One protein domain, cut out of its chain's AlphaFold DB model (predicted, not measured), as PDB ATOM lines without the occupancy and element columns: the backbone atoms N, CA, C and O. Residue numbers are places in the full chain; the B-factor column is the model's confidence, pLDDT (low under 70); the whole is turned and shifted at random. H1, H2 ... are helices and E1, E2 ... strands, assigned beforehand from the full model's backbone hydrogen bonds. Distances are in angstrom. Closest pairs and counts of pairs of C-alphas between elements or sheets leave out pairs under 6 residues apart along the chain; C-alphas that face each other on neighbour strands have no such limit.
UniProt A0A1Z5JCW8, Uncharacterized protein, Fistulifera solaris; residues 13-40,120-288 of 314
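AT A GLANCE: This is residues 13 to 40 and 120 to 288 of the 314 residues of an uncharacterized protein of Fistulifera solaris (UniProt A0A1Z5JCW8). A strongly twisted sheet of six strands is built round the long strand E2, which bends by 85 degrees at residue 144; E5 and E1 pair with it up to the bend, E3 from the bend on. The long helix H7 crosses slantwise over E2 and E5, the small hairpin E7 E8 packs on E5 with E7, and H3 and H5 lie far out at opposite ends. The printed part has 197 residues with seven named helices and eight named strands, in the order H1 E1 H2 H3 E2 H4 H5 E3 E4 E5 E6 E7 E8 H6 H7; the class is mixed and the neighbour strands are antiparallel. It is compact, with a radius of gyration of the C-alphas of 17.8 A and spans of 54, 40 and 31 A.

HOW THE PARTS SIT: H1, residues 13 to 19, only grazes the six-stranded sheet and touches H7, residues 266 to 288, which takes part with residues 267 to 271 alone; the closest C-alphas, of Leu 19 and Ala 271, are 6.2 A apart. E1, residues 24 to 26, is the neighbour of E2, residues 137 to 151, with N 25 and O 140 2.9 A apart. H2, residues 29 to 35, lies over E2 at a height over the sheet of 9.9 A. H2 touches H6, residues 255 to 264, with the closest C-alphas, of Leu 35 and His 257, 5.8 A apart. H3, residues 126 to 129, and H5, residues 174 to 179, are not on that sheet; H4, residues 162 to 165, is on it, on the same face as H2. E3, residues 184 to 190, lies on one side of E2 with E1 (N 149 to O 186, 3.0 A), and E5, residues 217 to 224, on the other side (N 139 to O 222, 3.0 A). E3 and E4, residues 196 to 202, form a hairpin (N 187 to O 199, 2.9 A), as do E5 and E6, residues 232 to 235 (N 223 to O 234, 2.8 A), and E7, residues 238 to 240, and E8, residues 245 to 247 (N 238 to O 247, 2.8 A). The closest C-alphas of E5 and E7, of Val 218 and Val 240, are 4.7 A apart. H7 lies over E2 and E5 at a height of 8.6 A; H6 and H7 touch only at the corner, only just, with 3 pairs of C-alphas within 8 A. Each O i to N i+4 pair is within hydrogen-bond range in H2, H5 and H6, against 2 of 3 in H1 and 16 of 19 in H7; H3 and H4 are too short for such a pair.

IN THESE COORDINATES: H1 begins at C-alpha 13, (238.420, 262.549, 207.124). E2 is 31.4 A long, E5 22.2 A, E4 20.0 A and E3 19.2 A. H6 is 14.2 A long; H7, 34.6 A long with a kink of 39 degrees near residue 282, ends at C-alpha 288, (229.544, 295.229, 187.131).

THE WHOLE: The two C-alphas farthest apart, of Arg 13 and Leu 178, are 56.7 A apart. Residues 41 to 119 are not printed, and C-alphas 40 and 120 are 20.4 A apart across the cut. Of the links that are printed whole, E4 to E5 is long, with 14 residues. The pLDDT is under 70 in residues 13 to 22, 125 to 133, 210 and 280 to 288.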
ATOM      1  N   ARG A  13     237.411 261.569 207.535       38.41
ATOM      2  CA  ARG A  13     238.420 262.549 207.124       38.41
ATOM      3  C   ARG A  13     238.573 262.716 205.603       38.41
ATOM      4  O   ARG A  13     238.925 263.803 205.170       38.41
ATOM      5  N   ARG A  14     238.315 261.680 204.792       47.31
ATOM      6  CA  ARG A  14     238.450 261.731 203.319       47.31
ATOM      7  C   ARG A  14     237.227 262.346 202.633       47.31
ATOM      8  O   ARG A  14     237.389 262.976 201.593       47.31
ATOM      9  N   LYS A  15     236.035 262.188 203.225       50.34
ATOM     10  CA  LYS A  15     234.779 262.770 202.721       50.34
ATOM     11  C   LYS A  15     234.854 264.300 202.771       50.34
ATOM     12  O   LYS A  15     234.634 264.937 201.755       50.34
ATOM     13  N   LYS A  16     235.334 264.871 203.885       51.09
ATOM     14  CA  LYS A  16     235.515 266.325 204.084       51.09
ATOM     15  C   LYS A  16     236.412 267.003 203.046       51.09
ATOM     16  O   LYS A  16     236.067 268.061 202.534       51.09
ATOM     17  N   ASP A  17     237.547 266.394 202.711       49.34
ATOM     18  CA  ASP A  17     238.480 266.979 201.737       49.34
ATOM     19  C   ASP A  17     237.972 266.864 200.291       49.34
ATOM     20  O   ASP A  17     238.283 267.718 199.460       49.34
ATOM     21  N   LEU A  18     237.177 265.832 199.986       50.66
ATOM     22  CA  LEU A  18     236.516 265.671 198.688       50.66
ATOM     23  C   LEU A  18     235.299 266.597 198.559       50.66
ATOM     24  O   LEU A  18     235.148 267.239 197.525       50.66
ATOM     25  N   LEU A  19     234.512 266.750 199.626       55.78
ATOM     26  CA  LEU A  19     233.387 267.688 199.735       55.78
ATOM     27  C   LEU A  19     233.818 269.153 199.666       55.78
ATOM     28  O   LEU A  19     233.028 270.005 199.284       55.78
ATOM     29  N   LYS A  20     235.079 269.464 199.984       52.75
ATOM     30  CA  LYS A  20     235.661 270.804 199.810       52.75
ATOM     31  C   LYS A  20     236.229 271.078 198.416       52.75
ATOM     32  O   LYS A  20     236.612 272.209 198.146       52.75
ATOM     33  N   ARG A  21     236.351 270.066 197.550       52.28
ATOM     34  CA  ARG A  21     236.989 270.200 196.223       52.28
ATOM     35  C   ARG A  21     236.076 269.842 195.059       52.28
ATOM     36  O   ARG A  21     236.256 270.376 193.972       52.28
ATOM     37  N   ASN A  22     235.112 268.950 195.268       61.59
ATOM     38  CA  ASN A  22     234.238 268.434 194.226       61.59
ATOM     39  C   ASN A  22     232.797 268.821 194.523       61.59
ATOM     40  O   ASN A  22     232.262 268.480 195.570       61.59
ATOM     41  N   ALA A  23     232.157 269.521 193.596       77.31
ATOM     42  CA  ALA A  23     230.723 269.808 193.659       77.31
ATOM     43  C   ALA A  23     229.832 268.631 193.203       77.31
ATOM     44  O   ALA A  23     228.611 268.724 193.200       77.31
ATOM     45  N   LEU A  24     230.448 267.502 192.823       87.00
ATOM     46  CA  LEU A  24     229.749 266.233 192.627       87.00
ATOM     47  C   LEU A  24     230.194 265.244 193.695       87.00
ATOM     48  O   LEU A  24     231.382 264.917 193.790       87.00
ATOM     49  N   ILE A  25     229.232 264.742 194.456       88.75
ATOM     50  CA  ILE A  25     229.442 263.755 195.508       88.75
ATOM     51  C   ILE A  25     228.930 262.427 194.974       88.75
ATOM     52  O   ILE A  25     227.748 262.283 194.689       88.75
ATOM     53  N   ALA A  26     229.825 261.460 194.791       88.56
ATOM     54  CA  ALA A  26     229.435 260.129 194.349       88.56
ATOM     55  C   ALA A  26     228.466 259.500 195.356       88.56
ATOM     56  O   ALA A  26     228.768 259.479 196.549       88.56
ATOM     57  N   LEU A  27     227.344 258.980 194.861       90.31
ATOM     58  CA  LEU A  27     226.380 258.241 195.667       90.31
ATOM     59  C   LEU A  27     226.551 256.746 195.423       90.31
ATOM     60  O   LEU A  27     226.896 256.308 194.322       90.31
ATOM     61  N   THR A  28     226.304 255.959 196.461       90.50
ATOM     62  CA  THR A  28     226.179 254.507 196.332       90.50
ATOM     63  C   THR A  28     224.822 254.132 195.742       90.50
ATOM     64  O   THR A  28     223.863 254.911 195.780       90.50
ATOM     65  N   VAL A  29     224.700 252.913 195.221       91.12
ATOM     66  CA  VAL A  29     223.439 252.375 194.697       91.12
ATOM     67  C   VAL A  29     222.361 252.387 195.779       91.12
ATOM     68  O   VAL A  29     221.235 252.785 195.495       91.12
ATOM     69  N   ALA A  30     222.707 252.013 197.014       90.19
ATOM     70  CA  ALA A  30     221.764 251.985 198.130       90.19
ATOM     71  C   ALA A  30     221.255 253.388 198.498       90.19
ATOM     72  O   ALA A  30     220.051 253.582 198.632       90.19
ATOM     73  N   GLU A  31     222.149 254.376 198.601       91.25
ATOM     74  CA  GLU A  31     221.757 255.774 198.846       91.25
ATOM     75  C   GLU A  31     220.872 256.291 197.711       91.25
ATOM     76  O   GLU A  31     219.814 256.864 197.946       91.25
ATOM     77  N   THR A  32     221.257 256.014 196.465       91.94
ATOM     78  CA  THR A  32     220.513 256.469 195.285       91.94
ATOM     79  C   THR A  32     219.117 255.851 195.225       91.94
ATOM     80  O   THR A  32     218.158 256.543 194.910       91.94
ATOM     81  N   GLN A  33     218.972 254.562 195.540       91.94
ATOM     82  CA  GLN A  33     217.672 253.886 195.559       91.94
ATOM     83  C   GLN A  33     216.734 254.433 196.637       91.94
ATOM     84  O   GLN A  33     215.534 254.486 196.397       91.94
ATOM     85  N   ASN A  34     217.268 254.855 197.785       91.75
ATOM     86  CA  ASN A  34     216.465 255.462 198.847       91.75
ATOM     87  C   ASN A  34     216.066 256.906 198.520       91.75
ATOM     88  O   ASN A  34     215.006 257.356 198.933       91.75
ATOM     89  N   LEU A  35     216.907 257.632 197.781       92.94
ATOM     90  CA  LEU A  35     216.631 259.016 197.397       92.94
ATOM     91  C   LEU A  35     215.760 259.130 196.141       92.94
ATOM     92  O   LEU A  35     215.176 260.184 195.905       92.94
ATOM     93  N   LEU A  36     215.678 258.086 195.311       93.06
ATOM     94  CA  LEU A  36     214.884 258.092 194.084       93.06
ATOM     95  C   LEU A  36     213.516 257.431 194.281       93.06
ATOM     96  O   LEU A  36     213.408 256.235 194.540       93.06
ATOM     97  N   SER A  37     212.461 258.160 193.939       89.94
ATOM     98  CA  SER A  37     211.078 257.680 193.837       89.94
ATOM     99  C   SER A  37     210.823 256.851 192.561       89.94
ATOM    100  O   SER A  37     209.788 256.986 191.916       89.94
ATOM    101  N   THR A  38     211.772 256.007 192.137       81.88
ATOM    102  CA  THR A  38     211.679 255.231 190.874       81.88
ATOM    103  C   THR A  38     211.011 253.859 191.022       81.88
ATOM    104  O   THR A  38     210.799 253.168 190.025       81.88
ATOM    105  N   GLY A  39     210.677 253.463 192.254       82.50
ATOM    106  CA  GLY A  39     209.935 252.244 192.572       82.50
ATOM    107  C   GLY A  39     208.419 252.396 192.352       82.50
ATOM    108  O   GLY A  39     208.002 252.912 191.314       82.50
ATOM    109  N   PRO A  40     207.576 251.934 193.298       84.88
ATOM    110  CA  PRO A  40     206.138 252.178 193.248       84.88
ATOM    111  C   PRO A  40     205.838 253.686 193.165       84.88
ATOM    112  O   PRO A  40     206.437 254.444 193.933       84.88
ATOM    113  N   VAL A 120     224.796 251.567 189.273       89.50
ATOM    114  CA  VAL A 120     226.125 250.974 189.484       89.50
ATOM    115  C   VAL A 120     226.976 251.872 190.372       89.50
ATOM    116  O   VAL A 120     227.092 253.075 190.133       89.50
ATOM    117  N   ASP A 121     227.630 251.264 191.361       86.56
ATOM    118  CA  ASP A 121     228.574 251.956 192.234       86.56
ATOM    119  C   ASP A 121     229.839 252.364 191.473       86.56
ATOM    120  O   ASP A 121     230.410 251.595 190.695       86.56
ATOM    121  N   MET A 122     230.368 253.553 191.764       78.38
ATOM    122  CA  MET A 122     231.631 253.993 191.156       78.38
ATOM    123  C   MET A 122     232.823 253.110 191.549       78.38
ATOM    124  O   MET A 122     233.813 253.040 190.816       78.38
ATOM    125  N   GLU A 123     232.772 252.468 192.713       72.81
ATOM    126  CA  GLU A 123     233.864 251.638 193.223       72.81
ATOM    127  C   GLU A 123     233.836 250.200 192.693       72.81
ATOM    128  O   GLU A 123     234.829 249.484 192.850       72.81
ATOM    129  N   ASP A 124     232.761 249.788 192.009       70.38
ATOM    130  CA  ASP A 124     232.635 248.417 191.530       70.38
ATOM    131  C   ASP A 124     233.740 248.081 190.514       70.38
ATOM    132  O   ASP A 124     233.933 248.707 189.466       70.38
ATOM    133  N   THR A 125     234.514 247.052 190.853       59.38
ATOM    134  CA  THR A 125     235.627 246.570 190.039       59.38
ATOM    135  C   THR A 125     235.166 245.770 188.824       59.38
ATOM    136  O   THR A 125     235.914 245.710 187.848       59.38
ATOM    137  N   ALA A 126     233.945 245.220 188.829       57.69
ATOM    138  CA  ALA A 126     233.365 244.530 187.676       57.69
ATOM    139  C   ALA A 126     233.080 245.497 186.510       57.69
ATOM    140  O   ALA A 126     233.273 245.140 185.344       57.69
ATOM    141  N   ALA A 127     232.758 246.758 186.824       57.06
ATOM    142  CA  ALA A 127     232.590 247.840 185.854       57.06
ATOM    143  C   ALA A 127     233.890 248.212 185.113       57.06
ATOM    144  O   ALA A 127     233.853 248.870 184.076       57.06
ATOM    145  N   LYS A 128     235.068 247.755 185.575       56.19
ATOM    146  CA  LYS A 128     236.357 248.054 184.918       56.19
ATOM    147  C   LYS A 128     236.508 247.426 183.532       56.19
ATOM    148  O   LYS A 128     237.385 247.851 182.785       56.19
ATOM    149  N   LYS A 129     235.715 246.402 183.197       61.19
ATOM    150  CA  LYS A 129     235.877 245.659 181.938       61.19
ATOM    151  C   LYS A 129     235.217 246.357 180.743       61.19
ATOM    152  O   LYS A 129     235.731 246.236 179.637       61.19
ATOM    153  N   ASP A 130     234.122 247.088 180.973       65.44
ATOM    154  CA  ASP A 130     233.468 247.973 179.997       65.44
ATOM    155  C   ASP A 130     232.577 248.995 180.747       65.44
ATOM    156  O   ASP A 130     231.380 248.744 180.937       65.44
ATOM    157  N   PRO A 131     233.150 250.116 181.234       62.28
ATOM    158  CA  PRO A 131     232.478 251.048 182.149       62.28
ATOM    159  C   PRO A 131     231.275 251.761 181.524       62.28
ATOM    160  O   PRO A 131     230.445 252.307 182.250       62.28
ATOM    161  N   ASP A 132     231.179 251.739 180.195       61.84
ATOM    162  CA  ASP A 132     230.153 252.428 179.412       61.84
ATOM    163  C   ASP A 132     228.887 251.583 179.209       61.84
ATOM    164  O   ASP A 132     227.844 252.104 178.805       61.84
ATOM    165  N   LYS A 133     228.969 250.273 179.474       63.56
ATOM    166  CA  LYS A 133     227.853 249.324 179.326       63.56
ATOM    167  C   LYS A 133     227.318 248.792 180.648       63.56
ATOM    168  O   LYS A 133     226.385 247.996 180.635       63.56
ATOM    169  N   THR A 134     227.906 249.187 181.774       70.94
ATOM    170  CA  THR A 134     227.613 248.548 183.062       70.94
ATOM    171  C   THR A 134     226.311 249.050 183.692       70.94
ATOM    172  O   THR A 134     225.632 248.269 184.347       70.94
ATOM    173  N   GLY A 135     225.923 250.309 183.458       85.44
ATOM    174  CA  GLY A 135     224.690 250.877 184.008       85.44
ATOM    175  C   GLY A 135     224.738 252.398 184.146       85.44
ATOM    176  O   GLY A 135     225.315 253.078 183.295       85.44
ATOM    177  N   LEU A 136     224.100 252.916 185.195       91.75
ATOM    178  CA  LEU A 136     224.053 254.336 185.535       91.75
ATOM    179  C   LEU A 136     224.818 254.616 186.829       91.75
ATOM    180  O   LEU A 136     224.541 254.013 187.861       91.75
ATOM    181  N   TYR A 137     225.748 255.563 186.764       91.69
ATOM    182  CA  TYR A 137     226.407 256.145 187.927       91.69
ATOM    183  C   TYR A 137     225.589 257.327 188.433       91.69
ATOM    184  O   TYR A 137     225.068 258.100 187.628       91.69
ATOM    185  N   SER A 138     225.525 257.495 189.747       93.44
ATOM    186  CA  SER A 138     224.807 258.584 190.400       93.44
ATOM    187  C   SER A 138     225.751 259.489 191.185       93.44
ATOM    188  O   SER A 138     226.757 259.052 191.753       93.44
ATOM    189  N   ALA A 139     225.441 260.779 191.197       93.44
ATOM    190  CA  ALA A 139     226.096 261.738 192.071       93.44
ATOM    191  C   ALA A 139     225.103 262.792 192.547       93.44
ATOM    192  O   ALA A 139     224.218 263.199 191.798       93.44
ATOM    193  N   LEU A 140     225.301 263.255 193.776       93.94
ATOM    194  CA  LEU A 140     224.666 264.451 194.294       93.94
ATOM    195  C   LEU A 140     225.403 265.667 193.729       93.94
ATOM    196  O   LEU A 140     226.614 265.815 193.920       93.94
ATOM    197  N   PHE A 141     224.676 266.499 193.002       93.88
ATOM    198  CA  PHE A 141     225.109 267.818 192.578       93.88
ATOM    199  C   PHE A 141     224.860 268.812 193.698       93.88
ATOM    200  O   PHE A 141     223.765 268.841 194.245       93.88
ATOM    201  N   VAL A 142     225.874 269.611 194.009       93.06
ATOM    202  CA  VAL A 142     225.830 270.667 195.017       93.06
ATOM    203  C   VAL A 142     226.305 271.950 194.348       93.06
ATOM    204  O   VAL A 142     227.425 271.995 193.838       93.06
ATOM    205  N   GLY A 143     225.444 272.962 194.320       93.31
ATOM    206  CA  GLY A 143     225.723 274.248 193.689       93.31
ATOM    207  C   GLY A 143     224.818 275.347 194.233       93.31
ATOM    208  O   GLY A 143     224.245 275.208 195.312       93.31
ATOM    209  N   HIS A 144     224.669 276.421 193.467       93.44
ATOM    210  CA  HIS A 144     223.772 277.539 193.756       93.44
ATOM    211  C   HIS A 144     222.947 277.914 192.520       93.44
ATOM    212  O   HIS A 144     223.317 277.592 191.387       93.44
ATOM    213  N   LEU A 145     221.829 278.603 192.732       94.75
ATOM    214  CA  LEU A 145     221.029 279.194 191.662       94.75
ATOM    215  C   LEU A 145     221.799 280.361 191.039       94.75
ATOM    216  O   LEU A 145     222.056 281.363 191.694       94.75
ATOM    217  N   ALA A 146     222.200 280.222 189.784       93.31
ATOM    218  CA  ALA A 146     222.967 281.228 189.063       93.31
ATOM    219  C   ALA A 146     222.073 282.181 188.262       93.31
ATOM    220  O   ALA A 146     222.421 283.349 188.117       93.31
ATOM    221  N   ASP A 147     220.954 281.684 187.731       93.44
ATOM    222  CA  ASP A 147     220.011 282.488 186.952       93.44
ATOM    223  C   ASP A 147     218.595 281.906 187.017       93.44
ATOM    224  O   ASP A 147     218.415 280.686 187.136       93.44
ATOM    225  N   LEU A 148     217.602 282.788 186.933       94.19
ATOM    226  CA  LEU A 148     216.177 282.477 187.011       94.19
ATOM    227  C   LEU A 148     215.436 283.329 185.983       94.19
ATOM    228  O   LEU A 148     215.530 284.552 186.015       94.19
ATOM    229  N   ALA A 149     214.685 282.686 185.097       94.50
ATOM    230  CA  ALA A 149     213.910 283.385 184.080       94.50
ATOM    231  C   ALA A 149     212.617 282.643 183.763       94.50
ATOM    232  O   ALA A 149     212.588 281.411 183.725       94.50
ATOM    233  N   VAL A 150     211.550 283.379 183.477       95.75
ATOM    234  CA  VAL A 150     210.306 282.803 182.960       95.75
ATOM    235  C   VAL A 150     210.364 282.795 181.434       95.75
ATOM    236  O   VAL A 150     210.817 283.752 180.812       95.75
ATOM    237  N   VAL A 151     209.935 281.699 180.809       95.75
ATOM    238  CA  VAL A 151     209.965 281.498 179.353       95.75
ATOM    239  C   VAL A 151     208.682 280.834 178.858       95.75
ATOM    240  O   VAL A 151     208.055 280.054 179.571       95.75
ATOM    241  N   GLU A 152     208.294 281.109 177.612       94.12
ATOM    242  CA  GLU A 152     207.103 280.500 176.989       94.12
ATOM    243  C   GLU A 152     207.344 279.059 176.501       94.12
ATOM    244  O   GLU A 152     206.424 278.246 176.439       94.12
ATOM    245  N   ASP A 153     208.584 278.737 176.128       92.38
ATOM    246  CA  ASP A 153     209.008 277.400 175.703       92.38
ATOM    247  C   ASP A 153     210.485 277.191 176.075       92.38
ATOM    248  O   ASP A 153     211.253 278.142 176.254       92.38
ATOM    249  N   ALA A 154     210.920 275.936 176.149       87.19
ATOM    250  CA  ALA A 154     212.274 275.558 176.533       87.19
ATOM    251  C   ALA A 154     213.354 276.126 175.593       87.19
ATOM    252  O   ALA A 154     214.492 276.316 176.018       87.19
ATOM    253  N   ILE A 155     212.988 276.410 174.339       88.50
ATOM    254  CA  ILE A 155     213.870 276.917 173.274       88.50
ATOM    255  C   ILE A 155     213.691 278.434 173.072       88.50
ATOM    256  O   ILE A 155     214.373 279.026 172.248       88.50
ATOM    257  N   SER A 156     212.766 279.078 173.793       85.88
ATOM    258  CA  SER A 156     212.541 280.518 173.642       85.88
ATOM    259  C   SER A 156     213.791 281.308 174.034       85.88
ATOM    260  O   SER A 156     214.374 281.062 175.094       85.88
ATOM    261  N   ASP A 157     214.157 282.278 173.197       86.31
ATOM    262  CA  ASP A 157     215.175 283.289 173.507       86.31
ATOM    263  C   ASP A 157     214.580 284.472 174.291       86.31
ATOM    264  O   ASP A 157     215.313 285.318 174.798       86.31
ATOM    265  N   VAL A 158     213.246 284.556 174.364       90.94
ATOM    266  CA  VAL A 158     212.544 285.569 175.154       90.94
ATOM    267  C   VAL A 158     212.446 285.074 176.589       90.94
ATOM    268  O   VAL A 158     211.823 284.040 176.850       90.94
ATOM    269  N   GLU A 159     213.075 285.833 177.479       93.50
ATOM    270  CA  GLU A 159     213.118 285.628 178.920       93.50
ATOM    271  C   GLU A 159     212.431 286.805 179.612       93.50
ATOM    272  O   GLU A 159     212.642 287.963 179.245       93.50
ATOM    273  N   TYR A 160     211.602 286.489 180.599       93.56
ATOM    274  CA  TYR A 160     210.936 287.453 181.460       93.56
ATOM    275  C   TYR A 160     211.488 287.339 182.877       93.56
ATOM    276  O   TYR A 160     211.897 286.250 183.301       93.56
ATOM    277  N   ASP A 161     211.478 288.451 183.607       91.69
ATOM    278  CA  ASP A 161     211.860 288.443 185.013       91.69
ATOM    279  C   ASP A 161     210.818 287.662 185.822       91.69
ATOM    280  O   ASP A 161     209.618 287.717 185.548       91.69
ATOM    281  N   LEU A 162     211.278 286.929 186.831       90.81
ATOM    282  CA  LEU A 162     210.403 286.246 187.773       90.81
ATOM    283  C   LEU A 162     209.512 287.246 188.529       90.81
ATOM    284  O   LEU A 162     208.357 286.943 188.825       90.81
ATOM    285  N   ASP A 163     210.022 288.453 188.783       88.56
ATOM    286  CA  ASP A 163     209.292 289.513 189.478       88.56
ATOM    287  C   ASP A 163     208.070 290.039 188.707       88.56
ATOM    288  O   ASP A 163     207.110 290.508 189.328       88.56
ATOM    289  N   ASP A 164     208.051 289.900 187.379       91.06
ATOM    290  CA  ASP A 164     206.905 290.282 186.545       91.06
ATOM    291  C   ASP A 164     205.699 289.341 186.735       91.06
ATOM    292  O   ASP A 164     204.592 289.654 186.303       91.06
ATOM    293  N   PHE A 165     205.898 288.197 187.400       92.62
ATOM    294  CA  PHE A 165     204.900 287.139 187.577       92.62
ATOM    295  C   PHE A 165     204.384 287.029 189.022       92.62
ATOM    296  O   PHE A 165     203.840 285.995 189.398       92.62
ATOM    297  N   ARG A 166     204.555 288.053 189.873       88.50
ATOM    298  CA  ARG A 166     204.205 287.993 191.316       88.50
ATOM    299  C   ARG A 166     202.745 287.655 191.625       88.50
ATOM    300  O   ARG A 166     202.452 287.185 192.720       88.50
ATOM    301  N   ASP A 167     201.827 287.902 190.700       89.94
ATOM    302  CA  ASP A 167     200.410 287.542 190.797       89.94
ATOM    303  C   ASP A 167     200.049 286.272 190.002       89.94
ATOM    304  O   ASP A 167     198.867 285.952 189.825       89.94
ATOM    305  N   TYR A 168     201.056 285.520 189.542       92.50
ATOM    306  CA  TYR A 168     200.867 284.289 188.787       92.50
ATOM    307  C   TYR A 168     200.138 283.232 189.613       92.50
ATOM    308  O   TYR A 168     200.451 282.953 190.768       92.50
ATOM    309  N   THR A 169     199.188 282.575 188.959       92.19
ATOM    310  CA  THR A 169     198.534 281.368 189.461       92.19
ATOM    311  C   THR A 169     198.436 280.372 188.317       92.19
ATOM    312  O   THR A 169     198.130 280.763 187.187       92.19
ATOM    313  N   MET A 170     198.634 279.078 188.586       91.19
ATOM    314  CA  MET A 170     198.517 278.053 187.535       91.19
ATOM    315  C   MET A 170     197.138 278.056 186.846       91.19
ATOM    316  O   MET A 170     197.046 277.842 185.643       91.19
ATOM    317  N   ASP A 171     196.060 278.340 187.583       89.81
ATOM    318  CA  ASP A 171     194.704 278.474 187.021       89.81
ATOM    319  C   ASP A 171     194.526 279.775 186.206       89.81
ATOM    320  O   ASP A 171     193.660 279.884 185.323       89.81
ATOM    321  N   GLY A 172     195.335 280.786 186.524       89.25
ATOM    322  CA  GLY A 172     195.399 282.092 185.882       89.25
ATOM    323  C   GLY A 172     196.134 282.087 184.547       89.25
ATOM    324  O   GLY A 172     195.767 282.902 183.704       89.25
ATOM    325  N   ASP A 173     197.044 281.135 184.321       92.69
ATOM    326  CA  ASP A 173     197.977 281.088 183.188       92.69
ATOM    327  C   ASP A 173     197.309 281.384 181.830       92.69
ATOM    328  O   ASP A 173     196.502 280.609 181.296       92.69
ATOM    329  N   GLU A 174     197.615 282.561 181.281       91.88
ATOM    330  CA  GLU A 174     197.053 283.034 180.016       91.88
ATOM    331  C   GLU A 174     197.651 282.302 178.812       91.88
ATOM    332  O   GLU A 174     196.926 281.992 177.859       91.88
ATOM    333  N   LEU A 175     198.942 281.961 178.873       92.56
ATOM    334  CA  LEU A 175     199.628 281.233 177.813       92.56
ATOM    335  C   LEU A 175     199.036 279.833 177.670       92.56
ATOM    336  O   LEU A 175     198.729 279.407 176.551       92.56
ATOM    337  N   GLU A 176     198.759 279.155 178.784       92.44
ATOM    338  CA  GLU A 176     198.111 277.845 178.766       92.44
ATOM    339  C   GLU A 176     196.686 277.931 178.218       92.44
ATOM    340  O   GLU A 176     196.249 277.069 177.450       92.44
ATOM    341  N   LYS A 177     195.944 278.989 178.556       90.38
ATOM    342  CA  LYS A 177     194.587 279.190 178.032       90.38
ATOM    343  C   LYS A 177     194.569 279.407 176.522       90.38
ATOM    344  O   LYS A 177     193.655 278.897 175.872       90.38
ATOM    345  N   LEU A 178     195.542 280.142 175.985       91.25
ATOM    346  CA  LEU A 178     195.623 280.491 174.566       91.25
ATOM    347  C   LEU A 178     196.243 279.378 173.715       91.25
ATOM    348  O   LEU A 178     195.747 279.089 172.627       91.25
ATOM    349  N   THR A 179     197.317 278.754 174.199       90.31
ATOM    350  CA  THR A 179     198.155 277.833 173.413       90.31
ATOM    351  C   THR A 179     198.056 276.377 173.864       90.31
ATOM    352  O   THR A 179     198.439 275.474 173.120       90.31
ATOM    353  N   GLY A 180     197.537 276.126 175.069       88.62
ATOM    354  CA  GLY A 180     197.565 274.812 175.711       88.62
ATOM    355  C   GLY A 180     198.913 274.449 176.343       88.62
ATOM    356  O   GLY A 180     199.088 273.294 176.725       88.62
ATOM    357  N   ARG A 181     199.866 275.388 176.429       90.94
ATOM    358  CA  ARG A 181     201.175 275.206 177.076       90.94
ATOM    359  C   ARG A 181     201.366 276.240 178.188       90.94
ATOM    360  O   ARG A 181     201.098 277.408 177.925       90.94
ATOM    361  N   PRO A 182     201.797 275.841 179.394       93.31
ATOM    362  CA  PRO A 182     202.030 276.784 180.483       93.31
ATOM    363  C   PRO A 182     203.329 277.561 180.291       93.31
ATOM    364  O   PRO A 182     204.232 277.100 179.588       93.31
ATOM    365  N   TYR A 183     203.449 278.689 180.990       95.31
ATOM    366  CA  TYR A 183     204.758 279.300 181.213       95.31
ATOM    367  C   TYR A 183     205.690 278.314 181.931       95.31
ATOM    368  O   TYR A 183     205.266 277.487 182.749       95.31
ATOM    369  N   LEU A 184     206.984 278.407 181.633       96.06
ATOM    370  CA  LEU A 184     208.032 277.610 182.255       96.06
ATOM    371  C   LEU A 184     208.978 278.523 183.031       96.06
ATOM    372  O   LEU A 184     209.368 279.578 182.546       96.06
ATOM    373  N   LEU A 185     209.415 278.078 184.199       95.69
ATOM    374  CA  LEU A 185     210.567 278.625 184.894       95.69
ATOM    375  C   LEU A 185     211.826 277.904 184.399       95.69
ATOM    376  O   LEU A 185     211.964 276.684 184.528       95.69
ATOM    377  N   ARG A 186     212.750 278.667 183.825       95.75
ATOM    378  CA  ARG A 186     214.107 278.251 183.480       95.75
ATOM    379  C   ARG A 186     215.009 278.538 184.671       95.75
ATOM    380  O   ARG A 186     215.125 279.677 185.112       95.75
ATOM    381  N   VAL A 187     215.656 277.492 185.163       95.50
ATOM    382  CA  VAL A 187     216.547 277.564 186.318       95.50
ATOM    383  C   VAL A 187     217.932 277.137 185.874       95.50
ATOM    384  O   VAL A 187     218.108 276.012 185.398       95.50
ATOM    385  N   LEU A 188     218.909 278.024 186.041       95.19
ATOM    386  CA  LEU A 188     220.320 277.716 185.859       95.19
ATOM    387  C   LEU A 188     220.956 277.543 187.235       95.19
ATOM    388  O   LEU A 188     221.016 278.484 188.020       95.19
ATOM    389  N   ALA A 189     221.459 276.352 187.520       94.69
ATOM    390  CA  ALA A 189     222.278 276.078 188.687       94.69
ATOM    391  C   ALA A 189     223.746 275.959 188.272       94.69
ATOM    392  O   ALA A 189     224.067 275.328 187.261       94.69
ATOM    393  N   ARG A 190     224.648 276.539 189.059       93.12
ATOM    394  CA  ARG A 190     226.090 276.479 188.820       93.12
ATOM    395  C   ARG A 190     226.802 275.965 190.059       93.12
ATOM    396  O   ARG A 190     226.386 276.227 191.181       93.12
ATOM    397  N   ASP A 191     227.877 275.222 189.846       89.69
ATOM    398  CA  ASP A 191     228.777 274.826 190.923       89.69
ATOM    399  C   ASP A 191     230.087 275.630 190.941       89.69
ATOM    400  O   ASP A 191     230.463 276.263 189.952       89.69
ATOM    401  N   ARG A 192     230.854 275.543 192.032       84.44
ATOM    402  CA  ARG A 192     232.191 276.159 192.163       84.44
ATOM    403  C   ARG A 192     233.215 275.756 191.103       84.44
ATOM    404  O   ARG A 192     234.255 276.392 190.967       84.44
ATOM    405  N   THR A 193     232.996 274.647 190.393       83.81
ATOM    406  CA  THR A 193     233.894 274.210 189.314       83.81
ATOM    407  C   THR A 193     233.525 274.835 187.968       83.81
ATOM    408  O   THR A 193     234.226 274.605 186.982       83.81
ATOM    409  N   GLY A 194     232.448 275.626 187.927       85.19
ATOM    410  CA  GLY A 194     231.916 276.269 186.732       85.19
ATOM    411  C   GLY A 194     231.042 275.353 185.878       85.19
ATOM    412  O   GLY A 194     230.785 275.677 184.722       85.19
ATOM    413  N   ARG A 195     230.603 274.198 186.396       87.88
ATOM    414  CA  ARG A 195     229.630 273.353 185.693       87.88
ATOM    415  C   ARG A 195     228.245 273.940 185.866       87.88
ATOM    416  O   ARG A 195     227.868 274.348 186.960       87.88
ATOM    417  N   GLU A 196     227.499 273.922 184.776       91.81
ATOM    418  CA  GLU A 196     226.158 274.472 184.698       91.81
ATOM    419  C   GLU A 196     225.145 273.358 184.470       91.81
ATOM    420  O   GLU A 196     225.375 272.414 183.706       91.81
ATOM    421  N   LEU A 197     224.020 273.487 185.153       91.69
ATOM    422  CA  LEU A 197     222.876 272.608 185.073       91.69
ATOM    423  C   LEU A 197     221.654 273.476 184.815       91.69
ATOM    424  O   LEU A 197     221.287 274.290 185.654       91.69
ATOM    425  N   GLN A 198     221.024 273.291 183.663       93.31
ATOM    426  CA  GLN A 198     219.793 273.990 183.332       93.31
ATOM    427  C   GLN A 198     218.626 273.014 183.397       93.31
ATOM    428  O   GLN A 198     218.679 271.941 182.789       93.31
ATOM    429  N   ILE A 199     217.572 273.402 184.108       94.06
ATOM    430  CA  ILE A 199     216.289 272.709 184.077       94.06
ATOM    431  C   ILE A 199     215.185 273.683 183.677       94.06
ATOM    432  O   ILE A 199     215.280 274.892 183.893       94.06
ATOM    433  N   HIS A 200     214.119 273.129 183.118       95.06
ATOM    434  CA  HIS A 200     212.862 273.830 182.913       95.06
ATOM    435  C   HIS A 200     211.815 273.139 183.774       95.06
ATOM    436  O   HIS A 200     211.793 271.912 183.859       95.06
ATOM    437  N   THR A 201     210.989 273.931 184.440       94.50
ATOM    438  CA  THR A 201     209.865 273.436 185.227       94.50
ATOM    439  C   THR A 201     208.634 274.267 184.922       94.50
ATOM    440  O   THR A 201     208.741 275.468 184.696       94.50
ATOM    441  N   ARG A 202     207.455 273.655 184.919       93.62
ATOM    442  CA  ARG A 202     206.176 274.354 184.821       93.62
ATOM    443  C   ARG A 202     206.107 275.430 185.901       93.62
ATOM    444  O   ARG A 202     206.359 275.136 187.069       93.62
ATOM    445  N   MET A 203     205.746 276.643 185.499       93.94
ATOM    446  CA  MET A 203     205.586 277.773 186.403       93.94
ATOM    447  C   MET A 203     204.521 277.473 187.471       93.94
ATOM    448  O   MET A 203     203.511 276.819 187.199       93.94
ATOM    449  N   SER A 204     204.766 277.918 188.701       92.06
ATOM    450  CA  SER A 204     203.887 277.704 189.850       92.06
ATOM    451  C   SER A 204     203.934 278.915 190.771       92.06
ATOM    452  O   SER A 204     204.983 279.539 190.913       92.06
ATOM    453  N   GLU A 205     202.811 279.218 191.424       90.81
ATOM    454  CA  GLU A 205     202.728 280.245 192.465       90.81
ATOM    455  C   GLU A 205     203.771 280.055 193.587       90.81
ATOM    456  O   GLU A 205     204.293 281.039 194.101       90.81
ATOM    457  N   GLU A 206     204.178 278.810 193.887       89.81
ATOM    458  CA  GLU A 206     205.207 278.504 194.899       89.81
ATOM    459  C   GLU A 206     206.568 279.161 194.596       89.81
ATOM    460  O   GLU A 206     207.403 279.299 195.489       89.81
ATOM    461  N   TYR A 207     206.813 279.550 193.342       91.25
ATOM    462  CA  TYR A 207     208.088 280.115 192.901       91.25
ATOM    463  C   TYR A 207     208.148 281.635 193.040       91.25
ATOM    464  O   TYR A 207     209.248 282.180 193.075       91.25
ATOM    465  N   VAL A 208     207.000 282.317 193.135       86.38
ATOM    466  CA  VAL A 208     206.930 283.786 193.026       86.38
ATOM    467  C   VAL A 208     206.646 284.507 194.338       86.38
ATOM    468  O   VAL A 208     206.762 285.729 194.402       86.38
ATOM    469  N   ASP A 209     206.382 283.776 195.420       76.56
ATOM    470  CA  ASP A 209     206.142 284.325 196.766       76.56
ATOM    471  C   ASP A 209     207.400 284.958 197.426       76.56
ATOM    472  O   ASP A 209     207.530 284.999 198.651       76.56
ATOM    473  N   GLY A 210     208.356 285.455 196.630       67.56
ATOM    474  CA  GLY A 210     209.607 286.076 197.083       67.56
ATOM    475  C   GLY A 210     210.585 285.096 197.732       67.56
ATOM    476  O   GLY A 210     211.504 285.506 198.431       67.56
ATOM    477  N   ALA A 211     210.359 283.795 197.550       76.94
ATOM    478  CA  ALA A 211     211.178 282.743 198.134       76.94
ATOM    479  C   ALA A 211     212.375 282.369 197.246       76.94
ATOM    480  O   ALA A 211     213.387 281.886 197.747       76.94
ATOM    481  N   LEU A 212     212.267 282.547 195.928       90.31
ATOM    482  CA  LEU A 212     213.274 282.065 194.993       90.31
ATOM    483  C   LEU A 212     214.161 283.207 194.497       90.31
ATOM    484  O   LEU A 212     213.715 284.072 193.752       90.31
ATOM    485  N   GLU A 213     215.432 283.170 194.883       90.62
ATOM    486  CA  GLU A 213     216.436 284.169 194.518       90.62
ATOM    487  C   GLU A 213     217.712 283.495 193.991       90.62
ATOM    488  O   GLU A 213     218.008 282.334 194.294       90.62
ATOM    489  N   THR A 214     218.494 284.228 193.195       91.94
ATOM    490  CA  THR A 214     219.839 283.772 192.810       91.94
ATOM    491  C   THR A 214     220.768 283.731 194.027       91.94
ATOM    492  O   THR A 214     220.564 284.432 195.010       91.94
ATOM    493  N   GLY A 215     221.785 282.874 193.981       91.38
ATOM    494  CA  GLY A 215     222.723 282.625 195.076       91.38
ATOM    495  C   GLY A 215     222.266 281.563 196.075       91.38
ATOM    496  O   GLY A 215     223.105 281.009 196.786       91.38
ATOM    497  N   LEU A 216     220.977 281.203 196.090       92.56
ATOM    498  CA  LEU A 216     220.479 280.163 196.989       92.56
ATOM    499  C   LEU A 216     221.137 278.806 196.687       92.56
ATOM    500  O   LEU A 216     221.253 278.430 195.513       92.56
ATOM    501  N   PRO A 217     221.543 278.043 197.718       93.31
ATOM    502  CA  PRO A 217     222.127 276.727 197.532       93.31
ATOM    503  C   PRO A 217     221.087 275.768 196.953       93.31
ATOM    504  O   PRO A 217     219.908 275.807 197.305       93.31
ATOM    505  N   VAL A 218     221.531 274.874 196.078       95.00
ATOM    506  CA  VAL A 218     220.665 273.914 195.398       95.00
ATOM    507  C   VAL A 218     221.351 272.563 195.265       95.00
ATOM    508  O   VAL A 218     222.571 272.465 195.101       95.00
ATOM    509  N   THR A 219     220.550 271.503 195.320       95.38
ATOM    510  CA  THR A 219     221.020 270.131 195.151       95.38
ATOM    511  C   THR A 219     220.109 269.315 194.244       95.38
ATOM    512  O   THR A 219     218.900 269.517 194.218       95.38
ATOM    513  N   ALA A 220     220.683 268.366 193.509       95.69
ATOM    514  CA  ALA A 220     219.949 267.392 192.693       95.69
ATOM    515  C   ALA A 220     220.734 266.089 192.561       95.69
ATOM    516  O   ALA A 220     221.942 266.053 192.793       95.69
ATOM    517  N   ILE A 221     220.072 265.018 192.128       95.50
ATOM    518  CA  ILE A 221     220.750 263.783 191.741       95.50
ATOM    519  C   ILE A 221     220.949 263.775 190.230       95.50
ATOM    520  O   ILE A 221     220.011 263.889 189.439       95.50
ATOM    521  N   LEU A 222     222.201 263.592 189.830       95.19
ATOM    522  CA  LEU A 222     222.591 263.389 188.446       95.19
ATOM    523  C   LEU A 222     222.812 261.907 188.197       95.19
ATOM    524  O   LEU A 222     223.533 261.246 188.944       95.19
ATOM    525  N   LEU A 223     222.263 261.409 187.096       94.62
ATOM    526  CA  LEU A 223     222.550 260.084 186.567       94.62
ATOM    527  C   LEU A 223     223.419 260.212 185.321       94.62
ATOM    528  O   LEU A 223     223.173 261.048 184.452       94.62
ATOM    529  N   SER A 224     224.429 259.358 185.194       91.56
ATOM    530  CA  SER A 224     225.346 259.361 184.061       91.56
ATOM    531  C   SER A 224     225.667 257.954 183.581       91.56
ATOM    532  O   SER A 224     225.841 257.022 184.355       91.56
ATOM    533  N   THR A 225     225.826 257.815 182.266       89.62
ATOM    534  CA  THR A 225     226.375 256.592 181.652       89.62
ATOM    535  C   THR A 225     227.900 256.515 181.749       89.62
ATOM    536  O   THR A 225     228.499 255.524 181.340       89.62
ATOM    537  N   LYS A 226     228.545 257.573 182.255       85.50
ATOM    538  CA  LYS A 226     229.995 257.722 182.343       85.50
ATOM    539  C   LYS A 226     230.391 258.081 183.766       85.50
ATOM    540  O   LYS A 226     229.852 259.006 184.359       85.50
ATOM    541  N   ARG A 227     231.419 257.421 184.289       83.12
ATOM    542  CA  ARG A 227     231.897 257.653 185.661       83.12
ATOM    543  C   ARG A 227     232.359 259.095 185.929       83.12
ATOM    544  O   ARG A 227     232.330 259.549 187.064       83.12
ATOM    545  N   ASN A 228     232.816 259.805 184.900       82.88
ATOM    546  CA  ASN A 228     233.275 261.194 184.999       82.88
ATOM    547  C   ASN A 228     232.162 262.230 184.753       82.88
ATOM    548  O   ASN A 228     232.473 263.414 184.682       82.88
ATOM    549  N   PHE A 229     230.905 261.804 184.569       86.88
ATOM    550  CA  PHE A 229     229.766 262.682 184.279       86.88
ATOM    551  C   PHE A 229     229.925 263.532 183.011       86.88
ATOM    552  O   PHE A 229     229.192 264.494 182.820       86.88
ATOM    553  N   SER A 230     230.804 263.145 182.075       83.25
ATOM    554  CA  SER A 230     230.922 263.846 180.785       83.25
ATOM    555  C   SER A 230     229.692 263.663 179.889       83.25
ATOM    556  O   SER A 230     229.587 264.300 178.845       83.25
ATOM    557  N   ARG A 231     228.800 262.731 180.241       86.06
ATOM    558  CA  ARG A 231     227.536 262.486 179.547       86.06
ATOM    559  C   ARG A 231     226.439 262.162 180.549       86.06
ATOM    560  O   ARG A 231     226.401 261.048 181.080       86.06
ATOM    561  N   LEU A 232     225.537 263.105 180.778       91.00
ATOM    562  CA  LEU A 232     224.366 262.885 181.620       91.00
ATOM    563  C   LEU A 232     223.362 261.955 180.927       91.00
ATOM    564  O   LEU A 232     223.268 261.903 179.699       91.00
ATOM    565  N   ALA A 233     222.676 261.165 181.741       91.12
ATOM    566  CA  ALA A 233     221.591 260.273 181.354       91.12
ATOM    567  C   ALA A 233     220.242 260.793 181.862       91.12
ATOM    568  O   ALA A 233     219.247 260.660 181.163       91.12
ATOM    569  N   GLY A 234     220.236 261.402 183.049       92.00
ATOM    570  CA  GLY A 234     219.052 261.973 183.676       92.00
ATOM    571  C   GLY A 234     219.437 262.923 184.804       92.00
ATOM    572  O   GLY A 234     220.535 262.830 185.357       92.00
ATOM    573  N   ILE A 235     218.537 263.849 185.105       94.75
ATOM    574  CA  ILE A 235     218.638 264.840 186.178       94.75
ATOM    575  C   ILE A 235     217.295 264.801 186.912       94.75
ATOM    576  O   ILE A 235     216.253 264.743 186.253       94.75
ATOM    577  N   THR A 236     217.312 264.761 188.241       95.50
ATOM    578  CA  THR A 236     216.084 264.838 189.045       95.50
ATOM    579  C   THR A 236     215.553 266.268 189.143       95.50
ATOM    580  O   THR A 236     216.137 267.202 188.606       95.50
ATOM    581  N   ASP A 237     214.460 266.456 189.874       94.88
ATOM    582  CA  ASP A 237     214.110 267.763 190.417       94.88
ATOM    583  C   ASP A 237     215.251 268.340 191.281       94.88
ATOM    584  O   ASP A 237     216.037 267.601 191.887       94.88
ATOM    585  N   LEU A 238     215.367 269.670 191.271       95.75
ATOM    586  CA  LEU A 238     216.273 270.445 192.113       95.75
ATOM    587  C   LEU A 238     215.583 270.750 193.442       95.75
ATOM    588  O   LEU A 238     214.420 271.149 193.472       95.75
ATOM    589  N   TYR A 239     216.322 270.621 194.534       95.88
ATOM    590  CA  TYR A 239     215.876 271.003 195.866       95.88
ATOM    591  C   TYR A 239     216.650 272.224 196.354       95.88
ATOM    592  O   TYR A 239     217.884 272.210 196.368       95.88
ATOM    593  N   VAL A 240     215.920 273.260 196.766       95.06
ATOM    594  CA  VAL A 240     216.454 274.495 197.349       95.06
ATOM    595  C   VAL A 240     216.144 274.474 198.851       95.06
ATOM    596  O   VAL A 240     215.033 274.839 199.252       95.06
ATOM    597  N   PRO A 241     217.075 274.004 199.702       92.81
ATOM    598  CA  PRO A 241     216.797 273.750 201.114       92.81
ATOM    599  C   PRO A 241     216.439 275.002 201.920       92.81
ATOM    600  O   PRO A 241     215.607 274.920 202.821       92.81
ATOM    601  N   ASP A 242     217.027 276.155 201.598       90.44
ATOM    602  CA  ASP A 242     216.857 277.379 202.395       90.44
ATOM    603  C   ASP A 242     215.416 277.907 202.372       90.44
ATOM    604  O   ASP A 242     214.937 278.460 203.365       90.44
ATOM    605  N   VAL A 243     214.702 277.662 201.272       92.12
ATOM    606  CA  VAL A 243     213.281 278.007 201.108       92.12
ATOM    607  C   VAL A 243     212.364 276.793 201.014       92.12
ATOM    608  O   VAL A 243     211.161 276.930 200.811       92.12
ATOM    609  N   ASN A 244     212.917 275.598 201.228       92.38
ATOM    610  CA  ASN A 244     212.216 274.321 201.165       92.38
ATOM    611  C   ASN A 244     211.394 274.129 199.875       92.38
ATOM    612  O   ASN A 244     210.238 273.697 199.913       92.38
ATOM    613  N   LEU A 245     211.998 274.465 198.737       93.62
ATOM    614  CA  LEU A 245     211.332 274.476 197.438       93.62
ATOM    615  C   LEU A 245     211.867 273.368 196.528       93.62
ATOM    616  O   LEU A 245     213.069 273.101 196.486       93.62
ATOM    617  N   TRP A 246     210.962 272.752 195.769       94.00
ATOM    618  CA  TRP A 246     211.270 271.712 194.789       94.00
ATOM    619  C   TRP A 246     210.998 272.237 193.378       94.00
ATOM    620  O   TRP A 246     209.869 272.595 193.040       94.00
ATOM    621  N   LEU A 247     212.034 272.270 192.547       94.75
ATOM    622  CA  LEU A 247     211.985 272.768 191.177       94.75
ATOM    623  C   LEU A 247     212.079 271.582 190.216       94.75
ATOM    624  O   LEU A 247     213.115 270.921 190.124       94.75
ATOM    625  N   GLY A 248     211.002 271.298 189.489       92.81
ATOM    626  CA  GLY A 248     210.979 270.219 188.509       92.81
ATOM    627  C   GLY A 248     209.573 269.825 188.062       92.81
ATOM    628  O   GLY A 248     208.597 269.863 188.816       92.81
ATOM    629  N   ASP A 249     209.480 269.360 186.819       89.06
ATOM    630  CA  ASP A 249     208.213 268.923 186.224       89.06
ATOM    631  C   ASP A 249     207.683 267.611 186.802       89.06
ATOM    632  O   ASP A 249     206.483 267.325 186.743       89.06
ATOM    633  N   TYR A 250     208.570 266.793 187.360       92.88
ATOM    634  CA  TYR A 250     208.230 265.473 187.856       92.88
ATOM    635  C   TYR A 250     209.052 265.138 189.107       92.88
ATOM    636  O   TYR A 250     210.276 265.269 189.060       92.88
ATOM    637  N   PRO A 251     208.410 264.703 190.209       93.25
ATOM    638  CA  PRO A 251     209.100 264.424 191.463       93.25
ATOM    639  C   PRO A 251     209.824 263.076 191.373       93.25
ATOM    640  O   PRO A 251     209.236 262.012 191.598       93.25
ATOM    641  N   TYR A 252     211.103 263.117 191.007       94.88
ATOM    642  CA  TYR A 252     211.968 261.939 190.989       94.88
ATOM    643  C   TYR A 252     212.607 261.695 192.352       94.88
ATOM    644  O   TYR A 252     212.956 260.552 192.641       94.88
ATOM    645  N   LEU A 253     212.757 262.733 193.176       94.44
ATOM    646  CA  LEU A 253     213.310 262.621 194.518       94.44
ATOM    647  C   LEU A 253     212.252 262.210 195.544       94.44
ATOM    648  O   LEU A 253     211.123 262.701 195.557       94.44
ATOM    649  N   ASP A 254     212.638 261.297 196.431       93.88
ATOM    650  CA  ASP A 254     211.946 261.091 197.696       93.88
ATOM    651  C   ASP A 254     212.294 262.254 198.635       93.88
ATOM    652  O   ASP A 254     213.404 262.355 199.165       93.88
ATOM    653  N   ARG A 255     211.324 263.158 198.800       91.94
ATOM    654  CA  ARG A 255     211.488 264.400 199.561       91.94
ATOM    655  C   ARG A 255     211.848 264.145 201.021       91.94
ATOM    656  O   ARG A 255     212.728 264.816 201.549       91.94
ATOM    657  N   GLU A 256     211.215 263.157 201.651       91.12
ATOM    658  CA  GLU A 256     211.421 262.858 203.071       91.12
ATOM    659  C   GLU A 256     212.836 262.329 203.312       91.12
ATOM    660  O   GLU A 256     213.538 262.803 204.205       91.12
ATOM    661  N   HIS A 257     213.294 261.399 202.470       91.81
ATOM    662  CA  HIS A 257     214.647 260.854 202.577       91.81
ATOM    663  C   HIS A 257     215.729 261.886 202.241       91.81
ATOM    664  O   HIS A 257     216.783 261.894 202.877       91.81
ATOM    665  N   MET A 258     215.482 262.767 201.270       92.88
ATOM    666  CA  MET A 258     216.416 263.831 200.906       92.88
ATOM    667  C   MET A 258     216.559 264.872 202.027       92.88
ATOM    668  O   MET A 258     217.679 265.236 202.390       92.88
ATOM    669  N   GLU A 259     215.445 265.310 202.617       92.12
ATOM    670  CA  GLU A 259     215.443 266.209 203.776       92.12
ATOM    671  C   GLU A 259     216.135 265.563 204.985       92.12
ATOM    672  O   GLU A 259     216.965 266.200 205.637       92.12
ATOM    673  N   ALA A 260     215.853 264.283 205.259       91.12
ATOM    674  CA  ALA A 260     216.501 263.536 206.335       91.12
ATOM    675  C   ALA A 260     218.018 263.421 206.119       91.12
ATOM    676  O   ALA A 260     218.787 263.693 207.039       91.12
ATOM    677  N   MET A 261     218.462 263.104 204.899       91.06
ATOM    678  CA  MET A 261     219.886 263.017 204.566       91.06
ATOM    679  C   MET A 261     220.610 264.347 204.818       91.06
ATOM    680  O   MET A 261     221.701 264.349 205.386       91.06
ATOM    681  N   LEU A 262     220.012 265.478 204.427       89.56
ATOM    682  CA  LEU A 262     220.599 266.805 204.660       89.56
ATOM    683  C   LEU A 262     220.593 267.208 206.134       89.56
ATOM    684  O   LEU A 262     221.492 267.920 206.573       89.56
ATOM    685  N   ALA A 263     219.595 266.764 206.898       88.12
ATOM    686  CA  ALA A 263     219.524 267.016 208.331       88.12
ATOM    687  C   ALA A 263     220.530 266.176 209.137       88.12
ATOM    688  O   ALA A 263     220.958 266.604 210.212       88.12
ATOM    689  N   GLU A 264     220.883 264.985 208.648       88.44
ATOM    690  CA  GLU A 264     221.809 264.059 209.308       88.44
ATOM    691  C   GLU A 264     223.281 264.297 208.935       88.44
ATOM    692  O   GLU A 264     224.156 264.140 209.791       88.44
ATOM    693  N   ASP A 265     223.577 264.669 207.684       86.38
ATOM    694  CA  ASP A 265     224.946 264.849 207.190       86.38
ATOM    695  C   ASP A 265     225.361 266.331 207.169       86.38
ATOM    696  O   ASP A 265     225.274 267.019 206.146       86.38
ATOM    697  N   ASP A 266     225.877 266.799 208.313       84.81
ATOM    698  CA  ASP A 266     226.442 268.148 208.476       84.81
ATOM    699  C   ASP A 266     227.497 268.470 207.391       84.81
ATOM    700  O   ASP A 266     227.638 269.623 206.995       84.81
ATOM    701  N   ASP A 267     228.228 267.473 206.866       84.56
ATOM    702  CA  ASP A 267     229.284 267.723 205.881       84.56
ATOM    703  C   ASP A 267     228.704 268.082 204.495       84.56
ATOM    704  O   ASP A 267     229.316 268.859 203.755       84.56
ATOM    705  N   ILE A 268     227.538 267.529 204.124       84.38
ATOM    706  CA  ILE A 268     226.820 267.890 202.886       84.38
ATOM    707  C   ILE A 268     226.178 269.267 203.043       84.38
ATOM    708  O   ILE A 268     226.258 270.090 202.130       84.38
ATOM    709  N   TRP A 269     225.589 269.531 204.210       84.69
ATOM    710  CA  TRP A 269     225.014 270.835 204.521       84.69
ATOM    711  C   TRP A 269     226.064 271.950 204.466       84.69
ATOM    712  O   TRP A 269     225.871 272.959 203.791       84.69
ATOM    713  N   ASP A 270     227.217 271.738 205.103       85.75
ATOM    714  CA  ASP A 270     228.338 272.676 205.066       85.75
ATOM    715  C   ASP A 270     228.849 272.894 203.633       85.75
ATOM    716  O   ASP A 270     229.243 274.006 203.282       85.75
ATOM    717  N   ALA A 271     228.843 271.851 202.792       83.56
ATOM    718  CA  ALA A 271     229.221 271.974 201.387       83.56
ATOM    719  C   ALA A 271     228.224 272.834 200.596       83.56
ATOM    720  O   ALA A 271     228.663 273.692 199.839       83.56
ATOM    721  N   LEU A 272     226.915 272.655 200.805       84.88
ATOM    722  CA  LEU A 272     225.869 273.483 200.191       84.88
ATOM    723  C   LEU A 272     226.006 274.954 200.588       84.88
ATOM    724  O   LEU A 272     226.031 275.832 199.731       84.88
ATOM    725  N   GLN A 273     226.161 275.222 201.881       85.44
ATOM    726  CA  GLN A 273     226.293 276.586 202.392       85.44
ATOM    727  C   GLN A 273     227.598 277.255 201.931       85.44
ATOM    728  O   GLN A 273     227.643 278.467 201.722       85.44
ATOM    729  N   ALA A 274     228.666 276.478 201.724       82.75
ATOM    730  CA  ALA A 274     229.905 276.993 201.152       82.75
ATOM    731  C   ALA A 274     229.744 277.459 199.694       82.75
ATOM    732  O   ALA A 274     230.403 278.423 199.314       82.75
ATOM    733  N   GLU A 275     228.883 276.820 198.893       80.06
ATOM    734  CA  GLU A 275     228.606 277.263 197.517       80.06
ATOM    735  C   GLU A 275     227.875 278.612 197.491       80.06
ATOM    736  O   GLU A 275     228.215 279.470 196.679       80.06
ATOM    737  N   ALA A 276     226.925 278.830 198.407       74.75
ATOM    738  CA  ALA A 276     226.225 280.111 198.535       74.75
ATOM    739  C   ALA A 276     227.184 281.253 198.927       74.75
ATOM    740  O   ALA A 276     227.160 282.335 198.346       74.75
ATOM    741  N   LEU A 277     228.109 280.990 199.858       76.44
ATOM    742  CA  LEU A 277     229.140 281.957 200.259       76.44
ATOM    743  C   LEU A 277     230.120 282.298 199.126       76.44
ATOM    744  O   LEU A 277     230.569 283.441 199.030       76.44
ATOM    745  N   ASP A 278     230.494 281.321 198.294       73.12
ATOM    746  CA  ASP A 278     231.386 281.556 197.150       73.12
ATOM    747  C   ASP A 278     230.698 282.413 196.078       73.12
ATOM    748  O   ASP A 278     231.327 283.308 195.509       73.12
ATOM    749  N   TYR A 279     229.390 282.217 195.869       72.38
ATOM    750  CA  TYR A 279     228.587 283.091 195.013       72.38
ATOM    751  C   TYR A 279     228.611 284.542 195.494       72.38
ATOM    752  O   TYR A 279     228.916 285.417 194.693       72.38
ATOM    753  N   ASP A 280     228.391 284.816 196.783       69.69
ATOM    754  CA  ASP A 280     228.431 286.187 197.319       69.69
ATOM    755  C   ASP A 280     229.802 286.858 197.129       69.69
ATOM    756  O   ASP A 280     229.900 288.048 196.814       69.69
ATOM    757  N   LEU A 281     230.887 286.092 197.284       68.06
ATOM    758  CA  LEU A 281     232.253 286.582 197.080       68.06
ATOM    759  C   LEU A 281     232.560 286.860 195.599       68.06
ATOM    760  O   LEU A 281     233.291 287.806 195.294       68.06
ATOM    761  N   MET A 282     232.000 286.066 194.684       62.09
ATOM    762  CA  MET A 282     232.127 286.238 193.231       62.09
ATOM    763  C   MET A 282     231.127 287.261 192.657       62.09
ATOM    764  O   MET A 282     231.404 287.893 191.635       62.09
ATOM    765  N   GLY A 283     229.980 287.464 193.309       54.25
ATOM    766  CA  GLY A 283     228.894 288.360 192.900       54.25
ATOM    767  C   GLY A 283     229.304 289.831 192.908       54.25
ATOM    768  O   GLY A 283     228.879 290.594 192.040       54.25
ATOM    769  N   GLY A 284     230.253 290.198 193.779       44.56
ATOM    770  CA  GLY A 284     230.924 291.503 193.754       44.56
ATOM    771  C   GLY A 284     231.777 291.767 192.503       44.56
ATOM    772  O   GLY A 284     232.221 292.894 192.306       44.56
ATOM    773  N   VAL A 285     232.010 290.759 191.653       46.97
ATOM    774  CA  VAL A 285     232.766 290.873 190.392       46.97
ATOM    775  C   VAL A 285     231.847 290.805 189.161       46.97
ATOM    776  O   VAL A 285     232.187 291.357 188.118       46.97
ATOM    777  N   TYR A 286     230.669 290.173 189.263       41.59
ATOM    778  CA  TYR A 286     229.764 289.955 188.122       41.59
ATOM    779  C   TYR A 286     228.637 290.990 187.975       41.59
ATOM    780  O   TYR A 286     228.183 291.216 186.849       41.59
ATOM    781  N   GLN A 287     228.212 291.666 189.051       40.25
ATOM    782  CA  GLN A 287     227.197 292.730 188.940       40.25
ATOM    783  C   GLN A 287     227.663 293.938 188.105       40.25
ATOM    784  O   GLN A 287     226.829 294.645 187.549       40.25
ATOM    785  N   ASP A 288     228.973 294.119 187.913       39.50
ATOM    786  CA  ASP A 288     229.544 295.229 187.131       39.50
ATOM    787  C   ASP A 288     229.457 295.014 185.601       39.50
ATOM    788  O   ASP A 288     229.843 295.872 184.815       39.50
TER     789      ASP A 288